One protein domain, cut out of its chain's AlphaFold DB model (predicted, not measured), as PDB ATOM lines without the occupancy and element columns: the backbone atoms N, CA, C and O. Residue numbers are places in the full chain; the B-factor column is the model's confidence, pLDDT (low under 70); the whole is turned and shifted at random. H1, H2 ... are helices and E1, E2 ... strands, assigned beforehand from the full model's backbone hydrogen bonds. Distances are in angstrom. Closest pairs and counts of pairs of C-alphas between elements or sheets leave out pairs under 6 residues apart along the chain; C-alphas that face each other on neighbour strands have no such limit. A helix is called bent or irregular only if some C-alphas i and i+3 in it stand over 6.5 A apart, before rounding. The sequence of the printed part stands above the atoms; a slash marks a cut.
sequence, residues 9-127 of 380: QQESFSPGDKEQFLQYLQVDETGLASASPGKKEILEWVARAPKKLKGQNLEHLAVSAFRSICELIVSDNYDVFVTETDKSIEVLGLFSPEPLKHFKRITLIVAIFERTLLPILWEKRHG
ATOM      1  N   GLN A   9     -41.265 -33.654  -4.974       94.56
ATOM      2  CA  GLN A   9     -41.411 -32.974  -3.693       94.56
ATOM      3  C   GLN A   9     -40.051 -32.478  -3.221       94.56
ATOM      4  O   GLN A   9     -39.022 -33.079  -3.515       94.56
ATOM      5  N   GLN A  10     -40.040 -31.363  -2.504       94.94
ATOM      6  CA  GLN A  10     -38.809 -30.743  -2.034       94.94
ATOM      7  C   GLN A  10     -39.033 -30.129  -0.657       94.94
ATOM      8  O   GLN A  10     -40.084 -29.535  -0.413       94.94
ATOM      9  N   GLU A  11     -38.034 -30.219   0.208       96.12
ATOM     10  CA  GLU A  11     -38.032 -29.577   1.519       96.12
ATOM     11  C   GLU A  11     -36.617 -29.091   1.845       96.12
ATOM     12  O   GLU A  11     -35.632 -29.728   1.472       96.12
ATOM     13  N   SER A  12     -36.507 -27.953   2.528       95.50
ATOM     14  CA  SER A  12     -35.225 -27.440   3.017       95.50
ATOM     15  C   SER A  12     -35.375 -27.057   4.477       95.50
ATOM     16  O   SER A  12     -36.129 -26.147   4.819       95.50
ATOM     17  N   PHE A  13     -34.606 -27.711   5.338       96.19
ATOM     18  CA  PHE A  13     -34.684 -27.532   6.776       96.19
ATOM     19  C   PHE A  13     -33.360 -27.016   7.344       96.19
ATOM     20  O   PHE A  13     -32.339 -27.677   7.218       96.19
ATOM     21  N   SER A  14     -33.377 -25.856   8.004       96.12
ATOM     22  CA  SER A  14     -32.189 -25.223   8.603       96.12
ATOM     23  C   SER A  14     -32.228 -25.232  10.137       96.12
ATOM     24  O   SER A  14     -32.515 -24.193  10.738       96.12
ATOM     25  N   PRO A  15     -31.989 -26.380  10.800       94.56
ATOM     26  CA  PRO A  15     -31.900 -26.429  12.256       94.56
ATOM     27  C   PRO A  15     -30.609 -25.781  12.768       94.56
ATOM     28  O   PRO A  15     -29.604 -25.722  12.062       94.56
ATOM     29  N   GLY A  16     -30.622 -25.351  14.032       92.62
ATOM     30  CA  GLY A  16     -29.407 -24.897  14.719       92.62
ATOM     31  C   GLY A  16     -28.400 -26.025  14.977       92.62
ATOM     32  O   GLY A  16     -27.200 -25.778  14.967       92.62
ATOM     33  N   ASP A  17     -28.888 -27.254  15.159       92.06
ATOM     34  CA  ASP A  17     -28.086 -28.470  15.309       92.06
ATOM     35  C   ASP A  17     -28.619 -29.533  14.334       92.06
ATOM     36  O   ASP A  17     -29.684 -30.111  14.554       92.06
ATOM     37  N   LYS A  18     -27.916 -29.734  13.210       94.38
ATOM     38  CA  LYS A  18     -28.305 -30.702  12.170       94.38
ATOM     39  C   LYS A  18     -28.099 -32.148  12.616       94.38
ATOM     40  O   LYS A  18     -28.876 -33.010  12.205       94.38
ATOM     41  N   GLU A  19     -27.099 -32.419  13.454       93.38
ATOM     42  CA  GLU A  19     -26.727 -33.782  13.857       93.38
ATOM     43  C   GLU A  19     -27.865 -34.463  14.622       93.38
ATOM     44  O   GLU A  19     -28.144 -35.647  14.406       93.38
ATOM     45  N   GLN A  20     -28.609 -33.687  15.423       94.75
ATOM     46  CA  GLN A  20     -29.807 -34.169  16.116       94.75
ATOM     47  C   GLN A  20     -30.856 -34.765  15.175       94.75
ATOM     48  O   GLN A  20     -31.579 -35.665  15.593       94.75
ATOM     49  N   PHE A  21     -30.919 -34.323  13.919       96.75
ATOM     50  CA  PHE A  21     -31.878 -34.806  12.925       96.75
ATOM     51  C   PHE A  21     -31.255 -35.832  11.975       96.75
ATOM     52  O   PHE A  21     -31.870 -36.862  11.692       96.75
ATOM     53  N   LEU A  22     -30.022 -35.586  11.519       95.81
ATOM     54  CA  LEU A  22     -29.321 -36.448  10.567       95.81
ATOM     55  C   LEU A  22     -29.074 -37.857  11.113       95.81
ATOM     56  O   LEU A  22     -29.133 -38.803  10.345       95.81
ATOM     57  N   GLN A  23     -28.916 -38.038  12.429       96.00
ATOM     58  CA  GLN A  23     -28.769 -39.375  13.031       96.00
ATOM     59  C   GLN A  23     -29.942 -40.340  12.736       96.00
ATOM     60  O   GLN A  23     -29.798 -41.558  12.875       96.00
ATOM     61  N   TYR A  24     -31.115 -39.820  12.355       97.12
ATOM     62  CA  TYR A  24     -32.288 -40.627  12.010       97.12
ATOM     63  C   TYR A  24     -32.366 -40.994  10.524       97.12
ATOM     64  O   TYR A  24     -33.205 -41.819  10.154       97.12
ATOM     65  N   LEU A  25     -31.511 -40.401   9.694       96.88
ATOM     66  CA  LEU A  25     -31.456 -40.607   8.255       96.88
ATOM     67  C   LEU A  25     -30.149 -41.317   7.890       96.88
ATOM     68  O   LEU A  25     -29.085 -40.993   8.407       96.88
ATOM     69  N   GLN A  26     -30.226 -42.253   6.955       95.75
ATOM     70  CA  GLN A  26     -29.054 -42.847   6.323       95.75
ATOM     71  C   GLN A  26     -29.157 -42.663   4.814       95.75
ATOM     72  O   GLN A  26     -30.263 -42.643   4.270       95.75
ATOM     73  N   VAL A  27     -28.015 -42.542   4.148       95.31
ATOM     74  CA  VAL A  27     -27.920 -42.416   2.693       95.31
ATOM     75  C   VAL A  27     -27.072 -43.568   2.174       95.31
ATOM     76  O   VAL A  27     -26.009 -43.842   2.731       95.31
ATOM     77  N   ASP A  28     -27.563 -44.268   1.156       93.50
ATOM     78  CA  ASP A  28     -26.836 -45.371   0.534       93.50
ATOM     79  C   ASP A  28     -25.811 -44.892  -0.512       93.50
ATOM     80  O   ASP A  28     -25.676 -43.701  -0.801       93.50
ATOM     81  N   GLU A  29     -25.080 -45.836  -1.105       89.00
ATOM     82  CA  GLU A  29     -24.053 -45.556  -2.120       89.00
ATOM     83  C   GLU A  29     -24.616 -44.904  -3.395       89.00
ATOM     84  O   GLU A  29     -23.880 -44.253  -4.136       89.00
ATOM     85  N   THR A  30     -25.920 -45.050  -3.651       85.50
ATOM     86  CA  THR A  30     -26.618 -44.439  -4.792       85.50
ATOM     87  C   THR A  30     -27.160 -43.043  -4.473       85.50
ATOM     88  O   THR A  30     -27.686 -42.358  -5.355       85.50
ATOM     89  N   GLY A  31     -27.012 -42.595  -3.222       88.31
ATOM     90  CA  GLY A  31     -27.517 -41.318  -2.737       88.31
ATOM     91  C   GLY A  31     -28.980 -41.352  -2.292       88.31
ATOM     92  O   GLY A  31     -29.532 -40.283  -2.012       88.31
ATOM     93  N   LEU A  32     -29.609 -42.532  -2.228       94.00
ATOM     94  CA  LEU A  32     -30.977 -42.680  -1.742       94.00
ATOM     95  C   LEU A  32     -31.001 -42.672  -0.218       94.00
ATOM     96  O   LEU A  32     -30.239 -43.366   0.457       94.00
ATOM     97  N   ALA A  33     -31.903 -41.869   0.324       96.75
ATOM     98  CA  ALA A  33     -32.096 -41.696   1.742       96.75
ATOM     99  C   ALA A  33     -33.190 -42.625   2.267       96.75
ATOM    100  O   ALA A  33     -34.246 -42.795   1.662       96.75
ATOM    101  N   SER A  34     -32.947 -43.191   3.442       96.44
ATOM    102  CA  SER A  34     -33.897 -44.024   4.172       96.44
ATOM    103  C   SER A  34     -33.767 -43.790   5.679       96.44
ATOM    104  O   SER A  34     -32.913 -43.031   6.144       96.44
ATOM    105  N   ALA A  35     -34.633 -44.425   6.467       97.25
ATOM    106  CA  ALA A  35     -34.510 -44.395   7.918       97.25
ATOM    107  C   ALA A  35     -33.231 -45.118   8.371       97.25
ATOM    108  O   ALA A  35     -32.990 -46.252   7.955       97.25
ATOM    109  N   SER A  36     -32.468 -44.513   9.284       97.25
ATOM    110  CA  SER A  36     -31.343 -45.185   9.944       97.25
ATOM    111  C   SER A  36     -31.784 -46.487  10.634       97.25
ATOM    112  O   SER A  36     -32.956 -46.621  11.023       97.25
ATOM    113  N   PRO A  37     -30.871 -47.450  10.865       96.12
ATOM    114  CA  PRO A  37     -31.226 -48.740  11.444       96.12
ATOM    115  C   PRO A  37     -31.925 -48.574  12.802       96.12
ATOM    116  O   PRO A  37     -31.445 -47.876  13.694       96.12
ATOM    117  N   GLY A  38     -33.103 -49.188  12.948       95.44
ATOM    118  CA  GLY A  38     -33.926 -49.094  14.162       95.44
ATOM    119  C   GLY A  38     -34.653 -47.756  14.370       95.44
ATOM    120  O   GLY A  38     -35.270 -47.567  15.414       95.44
ATOM    121  N   LYS A  39     -34.607 -46.821  13.409       96.94
ATOM    122  CA  LYS A  39     -35.233 -45.488  13.528       96.94
ATOM    123  C   LYS A  39     -36.534 -45.320  12.742       96.94
ATOM    124  O   LYS A  39     -37.209 -44.309  12.923       96.94
ATOM    125  N   LYS A  40     -36.922 -46.306  11.923       96.19
ATOM    126  CA  LYS A  40     -38.123 -46.239  11.068       96.19
ATOM    127  C   LYS A  40     -39.393 -45.885  11.848       96.19
ATOM    128  O   LYS A  40     -40.091 -44.956  11.464       96.19
ATOM    129  N   GLU A  41     -39.649 -46.557  12.971       96.38
ATOM    130  CA  GLU A  41     -40.841 -46.294  13.791       96.38
ATOM    131  C   GLU A  41     -40.869 -44.854  14.337       96.38
ATOM    132  O   GLU A  41     -41.919 -44.214  14.353       96.38
ATOM    133  N   ILE A  42     -39.710 -44.308  14.723       97.06
ATOM    134  CA  ILE A  42     -39.608 -42.922  15.196       97.06
ATOM    135  C   ILE A  42     -39.960 -41.953  14.064       97.06
ATOM    136  O   ILE A  42     -40.766 -41.046  14.273       97.06
ATOM    137  N   LEU A  43     -39.414 -42.161  12.861       97.38
ATOM    138  CA  LEU A  43     -39.751 -41.329  11.702       97.38
ATOM    139  C   LEU A  43     -41.241 -41.427  11.341       97.38
ATOM    140  O   LEU A  43     -41.863 -40.414  11.027       97.38
ATOM    141  N   GLU A  44     -41.847 -42.613  11.454       96.94
ATOM    142  CA  GLU A  44     -43.291 -42.797  11.256       96.94
ATOM    143  C   GLU A  44     -44.119 -42.032  12.296       96.94
ATOM    144  O   GLU A  44     -45.155 -41.448  11.956       96.94
ATOM    145  N   TRP A  45     -43.673 -41.984  13.557       97.19
ATOM    146  CA  TRP A  45     -44.315 -41.158  14.577       97.19
ATOM    147  C   TRP A  45     -44.212 -39.676  14.233       97.19
ATOM    148  O   TRP A  45     -45.227 -38.987  14.296       97.19
ATOM    149  N   VAL A  46     -43.039 -39.188  13.822       96.94
ATOM    150  CA  VAL A  46     -42.866 -37.786  13.407       96.94
ATOM    151  C   VAL A  46     -43.788 -37.451  12.228       96.94
ATOM    152  O   VAL A  46     -44.524 -36.466  12.292       96.94
ATOM    153  N   ALA A  47     -43.800 -38.295  11.193       96.19
ATOM    154  CA  ALA A  47     -44.559 -38.089   9.962       96.19
ATOM    155  C   ALA A  47     -46.084 -38.143  10.169       96.19
ATOM    156  O   ALA A  47     -46.821 -37.260   9.731       96.19
ATOM    157  N   ARG A  48     -46.583 -39.191  10.838       94.88
ATOM    158  CA  ARG A  48     -48.016 -39.549  10.816       94.88
ATOM    159  C   ARG A  48     -48.706 -39.427  12.171       94.88
ATOM    160  O   ARG A  48     -49.927 -39.295  12.228       94.88
ATOM    161  N   ALA A  49     -47.959 -39.477  13.273       94.12
ATOM    162  CA  ALA A  49     -48.524 -39.514  14.622       94.12
ATOM    163  C   ALA A  49     -47.704 -38.701  15.644       94.12
ATOM    164  O   ALA A  49     -47.350 -39.241  16.697       94.12
ATOM    165  N   PRO A  50     -47.450 -37.395  15.417       90.94
ATOM    166  CA  PRO A  50     -46.500 -36.613  16.221       90.94
ATOM    167  C   PRO A  50     -46.873 -36.528  17.710       90.94
ATOM    168  O   PRO A  50     -46.023 -36.303  18.564       90.94
ATOM    169  N   LYS A  51     -48.142 -36.787  18.062       91.81
ATOM    170  CA  LYS A  51     -48.593 -36.906  19.459       91.81
ATOM    171  C   LYS A  51     -47.874 -38.019  20.236       91.81
ATOM    172  O   LYS A  51     -47.766 -37.892  21.451       91.81
ATOM    173  N   LYS A  52     -47.383 -39.072  19.567       93.56
ATOM    174  CA  LYS A  52     -46.625 -40.175  20.187       93.56
ATOM    175  C   LYS A  52     -45.232 -39.761  20.673       93.56
ATOM    176  O   LYS A  52     -44.658 -40.464  21.492       93.56
ATOM    177  N   LEU A  53     -44.710 -38.620  20.213       92.75
ATOM    178  CA  LEU A  53     -43.419 -38.086  20.661       92.75
ATOM    179  C   LEU A  53     -43.487 -37.497  22.078       92.75
ATOM    180  O   LEU A  53     -42.452 -37.329  22.725       92.75
ATOM    181  N   LYS A  54     -44.696 -37.175  22.566       90.31
ATOM    182  CA  LYS A  54     -44.889 -36.564  23.884       90.31
ATOM    183  C   LYS A  54     -44.399 -37.486  24.994       90.31
ATOM    184  O   LYS A  54     -44.803 -38.645  25.061       90.31
ATOM    185  N   GLY A  55     -43.555 -36.950  25.871       86.00
ATOM    186  CA  GLY A  55     -42.956 -37.706  26.972       86.00
ATOM    187  C   GLY A  55     -41.828 -38.661  26.561       86.00
ATOM    188  O   GLY A  55     -41.341 -39.392  27.417       86.00
ATOM    189  N   GLN A  56     -41.392 -38.654  25.292       83.00
ATOM    190  CA  GLN A  56     -40.349 -39.559  24.777       83.00
ATOM    191  C   GLN A  56     -38.955 -38.918  24.621       83.00
ATOM    192  O   GLN A  56     -38.085 -39.515  24.009       83.00
ATOM    193  N   ASN A  57     -38.694 -37.708  25.129       90.88
ATOM    194  CA  ASN A  57     -37.467 -36.938  24.822       90.88
ATOM    195  C   ASN A  57     -37.195 -36.762  23.301       90.88
ATOM    196  O   ASN A  57     -36.072 -36.518  22.871       90.88
ATOM    197  N   LEU A  58     -38.244 -36.870  22.477       94.75
ATOM    198  CA  LEU A  58     -38.204 -36.766  21.009       94.75
ATOM    199  C   LEU A  58     -39.045 -35.594  20.483       94.75
ATOM    200  O   LEU A  58     -39.215 -35.431  19.279       94.75
ATOM    201  N   GLU A  59     -39.590 -34.762  21.372       92.69
ATOM    202  CA  GLU A  59     -40.492 -33.660  21.006       92.69
ATOM    203  C   GLU A  59     -39.813 -32.610  20.116       92.69
ATOM    204  O   GLU A  59     -40.473 -31.991  19.284       92.69
ATOM    205  N   HIS A  60     -38.488 -32.469  20.224       93.06
ATOM    206  CA  HIS A  60     -37.674 -31.605  19.365       93.06
ATOM    207  C   HIS A  60     -37.738 -31.994  17.875       93.06
ATOM    208  O   HIS A  60     -37.504 -31.147  17.016       93.06
ATOM    209  N   LEU A  61     -38.106 -33.242  17.553       94.94
ATOM    210  CA  LEU A  61     -38.284 -33.710  16.176       94.94
ATOM    211  C   LEU A  61     -39.604 -33.242  15.547       94.94
ATOM    212  O   LEU A  61     -39.755 -33.302  14.331       94.94
ATOM    213  N   ALA A  62     -40.562 -32.756  16.342       91.94
ATOM    214  CA  ALA A  62     -41.901 -32.377  15.882       91.94
ATOM    215  C   ALA A  62     -41.946 -31.009  15.165       91.94
ATOM    216  O   ALA A  62     -42.937 -30.280  15.252       91.94
ATOM    217  N   VAL A  63     -40.874 -30.642  14.465       94.19
ATOM    218  CA  VAL A  63     -40.785 -29.413  13.670       94.19
ATOM    219  C   VAL A  63     -41.322 -29.654  12.263       94.19
ATOM    220  O   VAL A  63     -41.069 -30.695  11.662       94.19
ATOM    221  N   SER A  64     -42.063 -28.682  11.721       95.25
ATOM    222  CA  SER A  64     -42.815 -28.856  10.467       95.25
ATOM    223  C   SER A  64     -41.944 -29.320   9.298       95.25
ATOM    224  O   SER A  64     -42.328 -30.248   8.602       95.25
ATOM    225  N   ALA A  65     -40.772 -28.711   9.103       95.69
ATOM    226  CA  ALA A  65     -39.897 -29.054   7.983       95.69
ATOM    227  C   ALA A  65     -39.305 -30.467   8.123       95.69
ATOM    228  O   ALA A  65     -39.312 -31.240   7.171       95.69
ATOM    229  N   PHE A  66     -38.857 -30.859   9.323       97.06
ATOM    230  CA  PHE A  66     -38.379 -32.228   9.537       97.06
ATOM    231  C   PHE A  66     -39.505 -33.252   9.403       97.06
ATOM    232  O   PHE A  66     -39.286 -34.342   8.884       97.06
ATOM    233  N   ARG A  67     -40.729 -32.893   9.800       96.81
ATOM    234  CA  ARG A  67     -41.902 -33.726   9.552       96.81
ATOM    235  C   ARG A  67     -42.129 -33.972   8.060       96.81
ATOM    236  O   ARG A  67     -42.303 -35.134   7.708       96.81
ATOM    237  N   SER A  68     -42.067 -32.952   7.202       96.19
ATOM    238  CA  SER A  68     -42.168 -33.142   5.745       96.19
ATOM    239  C   SER A  68     -41.077 -34.084   5.217       96.19
ATOM    240  O   SER A  68     -41.348 -34.965   4.405       96.19
ATOM    241  N   ILE A  69     -39.841 -33.948   5.720       97.00
ATOM    242  CA  ILE A  69     -38.733 -34.859   5.381       97.00
ATOM    243  C   ILE A  69     -39.073 -36.295   5.793       97.00
ATOM    244  O   ILE A  69     -38.920 -37.219   5.000       97.00
ATOM    245  N   CYS A  70     -39.568 -36.494   7.016       97.12
ATOM    246  CA  CYS A  70     -39.964 -37.814   7.503       97.12
ATOM    247  C   CYS A  70     -41.102 -38.404   6.665       97.12
ATOM    248  O   CYS A  70     -41.060 -39.591   6.364       97.12
ATOM    249  N   GLU A  71     -42.094 -37.596   6.275       96.12
ATOM    250  CA  GLU A  71     -43.205 -38.011   5.410       96.12
ATOM    251  C   GLU A  71     -42.703 -38.544   4.063       96.12
ATOM    252  O   GLU A  71     -43.206 -39.571   3.608       96.12
ATOM    253  N   LEU A  72     -41.675 -37.919   3.477       96.31
ATOM    254  CA  LEU A  72     -41.010 -38.421   2.274       96.31
ATOM    255  C   LEU A  72     -40.250 -39.724   2.536       96.31
ATOM    256  O   LEU A  72     -40.467 -40.699   1.828       96.31
ATOM    257  N   ILE A  73     -39.400 -39.760   3.564       96.38
ATOM    258  CA  ILE A  73     -38.516 -40.903   3.862       96.38
ATOM    259  C   ILE A  73     -39.293 -42.186   4.186       96.38
ATOM    260  O   ILE A  73     -38.847 -43.280   3.852       96.38
ATOM    261  N   VAL A  74     -40.440 -42.078   4.866       95.25
ATOM    262  CA  VAL A  74     -41.272 -43.245   5.224       95.25
ATOM    263  C   VAL A  74     -42.332 -43.578   4.171       95.25
ATOM    264  O   VAL A  74     -43.146 -44.482   4.379       95.25
ATOM    265  N   SER A  75     -42.391 -42.811   3.084       91.81
ATOM    266  CA  SER A  75     -43.289 -43.064   1.964       91.81
ATOM    267  C   SER A  75     -42.603 -43.973   0.952       91.81
ATOM    268  O   SER A  75     -41.544 -43.637   0.443       91.81
ATOM    269  N   ASP A  76     -43.263 -45.064   0.570       90.25
ATOM    270  CA  ASP A  76     -42.782 -45.923  -0.522       90.25
ATOM    271  C   ASP A  76     -42.998 -45.271  -1.907       90.25
ATOM    272  O   ASP A  76     -42.582 -45.806  -2.929       90.25
ATOM    273  N   ASN A  77     -43.656 -44.105  -1.961       92.75
ATOM    274  CA  ASN A  77     -43.989 -43.411  -3.206       92.75
ATOM    275  C   ASN A  77     -42.852 -42.563  -3.782       92.75
ATOM    276  O   ASN A  77     -43.018 -42.022  -4.872       92.75
ATOM    277  N   TYR A  78     -41.744 -42.374  -3.067       95.25
ATOM    278  CA  TYR A  78     -40.691 -41.450  -3.485       95.25
ATOM    279  C   TYR A  78     -39.301 -42.064  -3.343       95.25
ATOM    280  O   TYR A  78     -38.947 -42.582  -2.291       95.25
ATOM    281  N   ASP A  79     -38.488 -41.904  -4.380       95.44
ATOM    282  CA  ASP A  79     -37.038 -42.005  -4.298       95.44
ATOM    283  C   ASP A  79     -36.530 -40.710  -3.652       95.44
ATOM    284  O   ASP A  79     -36.637 -39.626  -4.237       95.44
ATOM    285  N   VAL A  80     -36.035 -40.793  -2.419       97.12
ATOM    286  CA  VAL A  80     -35.667 -39.609  -1.633       97.12
ATOM    287  C   VAL A  80     -34.163 -39.392  -1.668       97.12
ATOM    288  O   VAL A  80     -33.399 -40.296  -1.364       97.12
ATOM    289  N   PHE A  81     -33.729 -38.176  -1.982       96.06
ATOM    290  CA  PHE A  81     -32.331 -37.756  -1.941       96.06
ATOM    291  C   PHE A  81     -32.158 -36.702  -0.859       96.06
ATOM    292  O   PHE A  81     -32.928 -35.742  -0.811       96.06
ATOM    293  N   VAL A  82     -31.138 -36.859  -0.018       94.88
ATOM    294  CA  VAL A  82     -30.798 -35.900   1.039       94.88
ATOM    295  C   VAL A  82     -29.435 -35.293   0.734       94.88
ATOM    296  O   VAL A  82     -28.480 -35.999   0.419       94.88
ATOM    297  N   THR A  83     -29.344 -33.974   0.830       92.12
ATOM    298  CA  THR A  83     -28.103 -33.213   0.714       92.12
ATOM    299  C   THR A  83     -27.927 -32.379   1.968       92.12
ATOM    300  O   THR A  83     -28.780 -31.571   2.331       92.12
ATOM    301  N   GLU A  84     -26.809 -32.587   2.652       93.00
ATOM    302  CA  GLU A  84     -26.403 -31.740   3.761       93.00
ATOM    303  C   GLU A  84     -25.586 -30.561   3.226       93.00
ATOM    304  O   GLU A  84     -24.597 -30.740   2.518       93.00
ATOM    305  N   THR A  85     -25.986 -29.347   3.591       91.75
ATOM    306  CA  THR A  85     -25.195 -28.126   3.395       91.75
ATOM    307  C   THR A  85     -24.749 -27.592   4.751       91.75
ATOM    308  O   THR A  85     -25.250 -28.027   5.786       91.75
ATOM    309  N   ASP A  86     -23.880 -26.582   4.787       90.62
ATOM    310  CA  ASP A  86     -23.454 -25.936   6.038       90.62
ATOM    311  C   ASP A  86     -24.628 -25.483   6.925       90.62
ATOM    312  O   ASP A  86     -24.522 -25.493   8.151       90.62
ATOM    313  N   LYS A  87     -25.758 -25.093   6.317       92.25
ATOM    314  CA  LYS A  87     -26.893 -24.460   7.009       92.25
ATOM    315  C   LYS A  87     -28.201 -25.233   6.916       92.25
ATOM    316  O   LYS A  87     -29.151 -24.861   7.603       92.25
ATOM    317  N   SER A  88     -28.309 -26.224   6.041       95.19
ATOM    318  CA  SER A  88     -29.575 -26.897   5.753       95.19
ATOM    319  C   SER A  88     -29.406 -28.391   5.510       95.19
ATOM    320  O   SER A  88     -28.343 -28.875   5.134       95.19
ATOM    321  N   ILE A  89     -30.500 -29.106   5.730       95.44
ATOM    322  CA  ILE A  89     -30.777 -30.439   5.217       95.44
ATOM    323  C   ILE A  89     -31.773 -30.225   4.076       95.44
ATOM    324  O   ILE A  89     -32.901 -29.780   4.309       95.44
ATOM    325  N   GLU A  90     -31.344 -30.479   2.849       95.69
ATOM    326  CA  GLU A  90     -32.145 -30.330   1.634       95.69
ATOM    327  C   GLU A  90     -32.585 -31.707   1.156       95.69
ATOM    328  O   GLU A  90     -31.775 -32.628   1.058       95.69
ATOM    329  N   VAL A  91     -33.879 -31.870   0.893       96.06
ATOM    330  CA  VAL A  91     -34.473 -33.165   0.561       96.06
ATOM    331  C   VAL A  91     -35.277 -33.055  -0.717       96.06
ATOM    332  O   VAL A  91     -36.168 -32.216  -0.818       96.06
ATOM    333  N   LEU A  92     -34.974 -33.922  -1.677       96.81
ATOM    334  CA  LEU A  92     -35.669 -34.033  -2.954       96.81
ATOM    335  C   LEU A  92     -36.315 -35.417  -3.054       96.81
ATOM    336  O   LEU A  92     -35.613 -36.420  -3.105       96.81
ATOM    337  N   GLY A  93     -37.643 -35.473  -3.084       96.50
ATOM    338  CA  GLY A  93     -38.411 -36.686  -3.350       96.50
ATOM    339  C   GLY A  93     -38.817 -36.755  -4.818       96.50
ATOM    340  O   GLY A  93     -39.492 -35.857  -5.317       96.50
ATOM    341  N   LEU A  94     -38.432 -37.828  -5.501       95.31
ATOM    342  CA  LEU A  94     -38.759 -38.121  -6.895       95.31
ATOM    343  C   LEU A  94     -39.817 -39.226  -6.947       95.31
ATOM    344  O   LEU A  94     -39.604 -40.284  -6.370       95.31
ATOM    345  N   PHE A  95     -40.975 -38.980  -7.564       94.06
ATOM    346  CA  PHE A  95     -42.083 -39.943  -7.531       94.06
ATOM    347  C   PHE A  95     -41.663 -41.275  -8.162       94.06
ATOM    348  O   PHE A  95     -41.294 -41.324  -9.335       94.06
ATOM    349  N   SER A  96     -41.725 -42.342  -7.371       93.25
ATOM    350  CA  SER A  96     -41.212 -43.660  -7.719       93.25
ATOM    351  C   SER A  96     -42.313 -44.522  -8.347       93.25
ATOM    352  O   SER A  96     -43.437 -44.546  -7.836       93.25
ATOM    353  N   PRO A  97     -42.030 -45.267  -9.431       92.94
ATOM    354  CA  PRO A  97     -42.979 -46.216  -9.997       92.94
ATOM    355  C   PRO A  97     -43.096 -47.505  -9.165       92.94
ATOM    356  O   PRO A  97     -43.986 -48.310  -9.440       92.94
ATOM    357  N   GLU A  98     -42.230 -47.732  -8.168       91.62
ATOM    358  CA  GLU A  98     -42.163 -48.990  -7.406       91.62
ATOM    359  C   GLU A  98     -43.511 -49.437  -6.811       91.62
ATOM    360  O   GLU A  98     -43.904 -50.580  -7.069       91.62
ATOM    361  N   PRO A  99     -44.301 -48.580  -6.126       90.44
ATOM    362  CA  PRO A  99     -45.601 -48.997  -5.588       90.44
ATOM    363  C   PRO A  99     -46.588 -49.437  -6.667       90.44
ATOM    364  O   PRO A  99     -47.533 -50.182  -6.401       90.44
ATOM    365  N   LEU A 100     -46.389 -48.971  -7.902       90.75
ATOM    366  CA  LEU A 100     -47.288 -49.246  -9.006       90.75
ATOM    367  C   LEU A 100     -46.989 -50.590  -9.687       90.75
ATOM    368  O   LEU A 100     -47.847 -51.113 -10.399       90.75
ATOM    369  N   LYS A 101     -45.833 -51.213  -9.417       89.00
ATOM    370  CA  LYS A 101     -45.473 -52.536  -9.963       89.00
ATOM    371  C   LYS A 101     -46.416 -53.658  -9.527       89.00
ATOM    372  O   LYS A 101     -46.448 -54.718 -10.146       89.00
ATOM    373  N   HIS A 102     -47.208 -53.437  -8.478       89.25
ATOM    374  CA  HIS A 102     -48.238 -54.376  -8.037       89.25
ATOM    375  C   HIS A 102     -49.466 -54.413  -8.959       89.25
ATOM    376  O   HIS A 102     -50.273 -55.342  -8.874       89.25
ATOM    377  N   PHE A 103     -49.626 -53.430  -9.848       92.44
ATOM    378  CA  PHE A 103     -50.706 -53.416 -10.823       92.44
ATOM    379  C   PHE A 103     -50.290 -54.135 -12.103       92.44
ATOM    380  O   PHE A 103     -49.228 -53.895 -12.664       92.44
ATOM    381  N   LYS A 104     -51.195 -54.960 -12.636       91.75
ATOM    382  CA  LYS A 104     -50.997 -55.625 -13.933       91.75
ATOM    383  C   LYS A 104     -50.849 -54.628 -15.093       91.75
ATOM    384  O   LYS A 104     -50.220 -54.947 -16.095       91.75
ATOM    385  N   ARG A 105     -51.503 -53.466 -14.995       88.88
ATOM    386  CA  ARG A 105     -51.493 -52.405 -16.008       88.88
ATOM    387  C   ARG A 105     -51.764 -51.059 -15.348       88.88
ATOM    388  O   ARG A 105     -52.698 -50.953 -14.554       88.88
ATOM    389  N   ILE A 106     -51.004 -50.046 -15.744       89.88
ATOM    390  CA  ILE A 106     -51.167 -48.654 -15.323       89.88
ATOM    391  C   ILE A 106     -51.512 -47.841 -16.572       89.88
ATOM    392  O   ILE A 106     -50.936 -48.059 -17.634       89.88
ATOM    393  N   THR A 107     -52.465 -46.922 -16.461       89.62
ATOM    394  CA  THR A 107     -52.786 -45.969 -17.528       89.62
ATOM    395  C   THR A 107     -52.669 -44.570 -16.952       89.62
ATOM    396  O   THR A 107     -53.351 -44.246 -15.979       89.62
ATOM    397  N   LEU A 108     -51.797 -43.758 -17.543       88.00
ATOM    398  CA  LEU A 108     -51.563 -42.379 -17.135       88.00
ATOM    399  C   LEU A 108     -52.353 -41.449 -18.057       88.00
ATOM    400  O   LEU A 108     -52.190 -41.488 -19.272       88.00
ATOM    401  N   ILE A 109     -53.220 -40.619 -17.479       86.44
ATOM    402  CA  ILE A 109     -53.966 -39.590 -18.210       86.44
ATOM    403  C   ILE A 109     -53.443 -38.243 -17.730       86.44
ATOM    404  O   ILE A 109     -53.918 -37.688 -16.740       86.44
ATOM    405  N   VAL A 110     -52.415 -37.749 -18.414       85.31
ATOM    406  CA  VAL A 110     -51.706 -36.523 -18.048       85.31
ATOM    407  C   VAL A 110     -51.646 -35.624 -19.272       85.31
ATOM    408  O   VAL A 110     -51.272 -36.053 -20.360       85.31
ATOM    409  N   ALA A 111     -52.034 -34.364 -19.104       86.38
ATOM    410  CA  ALA A 111     -51.921 -33.400 -20.185       86.38
ATOM    411  C   ALA A 111     -50.446 -33.162 -20.525       86.38
ATOM    412  O   ALA A 111     -49.642 -32.992 -19.610       86.38
ATOM    413  N   ILE A 112     -50.125 -33.121 -21.823       88.56
ATOM    414  CA  ILE A 112     -48.768 -32.910 -22.356       88.56
ATOM    415  C   ILE A 112     -47.710 -33.808 -21.693       88.56
ATOM    416  O   ILE A 112     -46.614 -33.342 -21.404       88.56
ATOM    417  N   PHE A 113     -48.053 -35.078 -21.429       89.62
ATOM    418  CA  PHE A 113     -47.258 -36.019 -20.629       89.62
ATOM    419  C   PHE A 113     -45.763 -36.008 -20.976       89.62
ATOM    420  O   PHE A 113     -44.948 -35.760 -20.089       89.62
ATOM    421  N   GLU A 114     -45.424 -36.155 -22.258       87.50
ATOM    422  CA  GLU A 114     -44.049 -36.163 -22.787       87.50
ATOM    423  C   GLU A 114     -43.254 -34.879 -22.491       87.50
ATOM    424  O   GLU A 114     -42.028 -34.884 -22.467       87.50
ATOM    425  N   ARG A 115     -43.945 -33.762 -22.230       88.00
ATOM    426  CA  ARG A 115     -43.359 -32.464 -21.861       88.00
ATOM    427  C   ARG A 115     -43.458 -32.188 -20.357       88.00
ATOM    428  O   ARG A 115     -43.489 -31.033 -19.929       88.00
ATOM    429  N   THR A 116     -43.517 -33.239 -19.543       89.25
ATOM    430  CA  THR A 116     -43.435 -33.161 -18.079       89.25
ATOM    431  C   THR A 116     -42.180 -33.866 -17.564       89.25
ATOM    432  O   THR A 116     -41.552 -34.648 -18.269       89.25
ATOM    433  N   LEU A 117     -41.797 -33.598 -16.313       89.81
ATOM    434  CA  LEU A 117     -40.611 -34.226 -15.714       89.81
ATOM    435  C   LEU A 117     -40.806 -35.707 -15.374       89.81
ATOM    436  O   LEU A 117     -39.821 -36.423 -15.237       89.81
ATOM    437  N   LEU A 118     -42.051 -36.166 -15.228       91.12
ATOM    438  CA  LEU A 118     -42.354 -37.526 -14.787       91.12
ATOM    439  C   LEU A 118     -41.864 -38.623 -15.754       91.12
ATOM    440  O   LEU A 118     -41.146 -39.500 -15.278       91.12
ATOM    441  N   PRO A 119     -42.192 -38.610 -17.064       91.31
ATOM    442  CA  PRO A 119     -41.705 -39.647 -17.976       91.31
ATOM    443  C   PRO A 119     -40.183 -39.666 -18.051       91.31
ATOM    444  O   PRO A 119     -39.586 -40.725 -17.925       91.31
ATOM    445  N   ILE A 120     -39.549 -38.492 -18.112       91.25
ATOM    446  CA  ILE A 120     -38.087 -38.364 -18.156       91.25
ATOM    447  C   ILE A 120     -37.442 -38.979 -16.909       91.25
ATOM    448  O   ILE A 120     -36.417 -39.655 -16.998       91.25
ATOM    449  N   LEU A 121     -38.037 -38.738 -15.738       91.62
ATOM    450  CA  LEU A 121     -37.593 -39.310 -14.472       91.62
ATOM    451  C   LEU A 121     -37.711 -40.834 -14.510       91.62
ATOM    452  O   LEU A 121     -36.730 -41.514 -14.226       91.62
ATOM    453  N   TRP A 122     -38.865 -41.374 -14.897       93.81
ATOM    454  CA  TRP A 122     -39.101 -42.821 -14.936       93.81
ATOM    455  C   TRP A 122     -38.251 -43.551 -15.975       93.81
ATOM    456  O   TRP A 122     -37.684 -44.597 -15.659       93.81
ATOM    457  N   GLU A 123     -38.083 -42.984 -17.165       93.25
ATOM    458  CA  GLU A 123     -37.199 -43.514 -18.205       93.25
ATOM    459  C   GLU A 123     -35.747 -43.554 -17.720       93.25
ATOM    460  O   GLU A 123     -35.117 -44.611 -17.706       93.25
ATOM    461  N   LYS A 124     -35.207 -42.419 -17.254       91.06
ATOM    462  CA  LYS A 124     -33.781 -42.317 -16.901       91.06
ATOM    463  C   LYS A 124     -33.408 -43.055 -15.619       91.06
ATOM    464  O   LYS A 124     -32.296 -43.567 -15.528       91.06
ATOM    465  N   ARG A 125     -34.290 -43.072 -14.614       90.19
ATOM    466  CA  ARG A 125     -34.010 -43.678 -13.298       90.19
ATOM    467  C   ARG A 125     -34.406 -45.143 -13.216       90.19
ATOM    468  O   ARG A 125     -33.713 -45.914 -12.562       90.19
ATOM    469  N   HIS A 126     -35.530 -45.501 -13.828       91.69
ATOM    470  CA  HIS A 126     -36.154 -46.809 -13.641       91.69
ATOM    471  C   HIS A 126     -36.213 -47.628 -14.935       91.69
ATOM    472  O   HIS A 126     -36.655 -48.774 -14.886       91.69
ATOM    473  N   GLY A 127     -35.768 -47.076 -16.072       93.31
ATOM    474  CA  GLY A 127     -35.805 -47.767 -17.362       93.31
ATOM    475  C   GLY A 127     -37.227 -48.093 -17.815       93.31
ATOM    476  O   GLY A 127     -37.436 -49.109 -18.470       93.31
TER     477      GLY A 127
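What this domain is: This is residues 9 to 127 of the 380 residues of an uncharacterized protein of Lutimaribacter saemankumensis (UniProt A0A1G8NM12). A three-stranded antiparallel sheet, E1, E5 and E4 in that order, has the helix H4 slantwise over one face, and H2 packs on H4 at a steep angle without reaching the sheet. The small hairpin E2 and E3 packs near the end of H4 and on E4, while beyond E5 the chain sticks out in a loop, residues 101 to 109 and 111 to 116, and folds back to H6, which grazes the sheet. The printed part has 119 residues with six named helices and five named strands, in the order E1 H1 E2 E3 H2 H3 H4 E4 E5 H5 H6, a mixed class of helices and strands. It is only just compact, close to loose, with a radius of gyration of the C-alphas of 16.1 A, and spans 47 by 31 by 27 A.

Where its parts are: In the larger sheet, E1 is residues 9 to 13, starting at C-alpha 9 (-41.411, -32.974, -3.693); E5 is residues 89 to 95, 19.5 A long; E4 is residues 78 to 84, 18.7 A. H4, residues 64 to 73, measures 14.4 A. E2 is residues 25 to 27 and E3 residues 33 to 35. H1 is residues 19 to 22, H2 residues 40 to 48 with 11.9 A, and H3 residues 50 to 53. H5 is residues 98 to 102, neither bent nor irregular, but only just: C-alphas 99 and 102 are 6.5 A apart. H6, residues 117 to 126, measures 13.5 A and ends at C-alpha 126 (-36.154, -46.809, -13.641).

How they stand to each other: E1 and E5 are antiparallel, with N 11 and O 91 at 2.9 A. E4 and E5 form a hairpin, with N 81 and O 92 at 2.8 A. H4 is on this sheet at a height of 8.2 A, over E1 and E5, in two layers, a helix on one face of a sheet; on the local plane it stands at 46 degrees to E1. H2 and H4 touch, closest at the C-alphas of Ala 47 and Glu 71, 4.7 A, at a steep tilt of 54 degrees, opposite ways. H3 touches H2 only at the corner, closest at the C-alphas of Trp 45 and Lys 52, 6.1 A. E2 and E3 form a hairpin, with N 26 and O 34 at 2.9 A; the closest C-alphas of E3 and E4 are those of Ala 33 and Val 80, 5.3 A. H1 only just is on the larger sheet and only grazes it with residues 21 to 22, and H6 only grazes it with residues 117 to 125. H5 is not on it. Every O i to N i+4 pair is within hydrogen-bond range in H2, H4 and H6; H5 has 0 of 1, with 1 of 2 O i to N i+3 pairs, and H1 and H3 are too short for an i+4 pair.

The domain as a whole: The two C-alphas farthest apart are those of Gly 55 and Ile 112, 49.9 A. The printed part has no cut. The link from H5 to H6, 14 residues, is long. The mean pLDDT of the printed part is 93.3, and no printed residue is under 70.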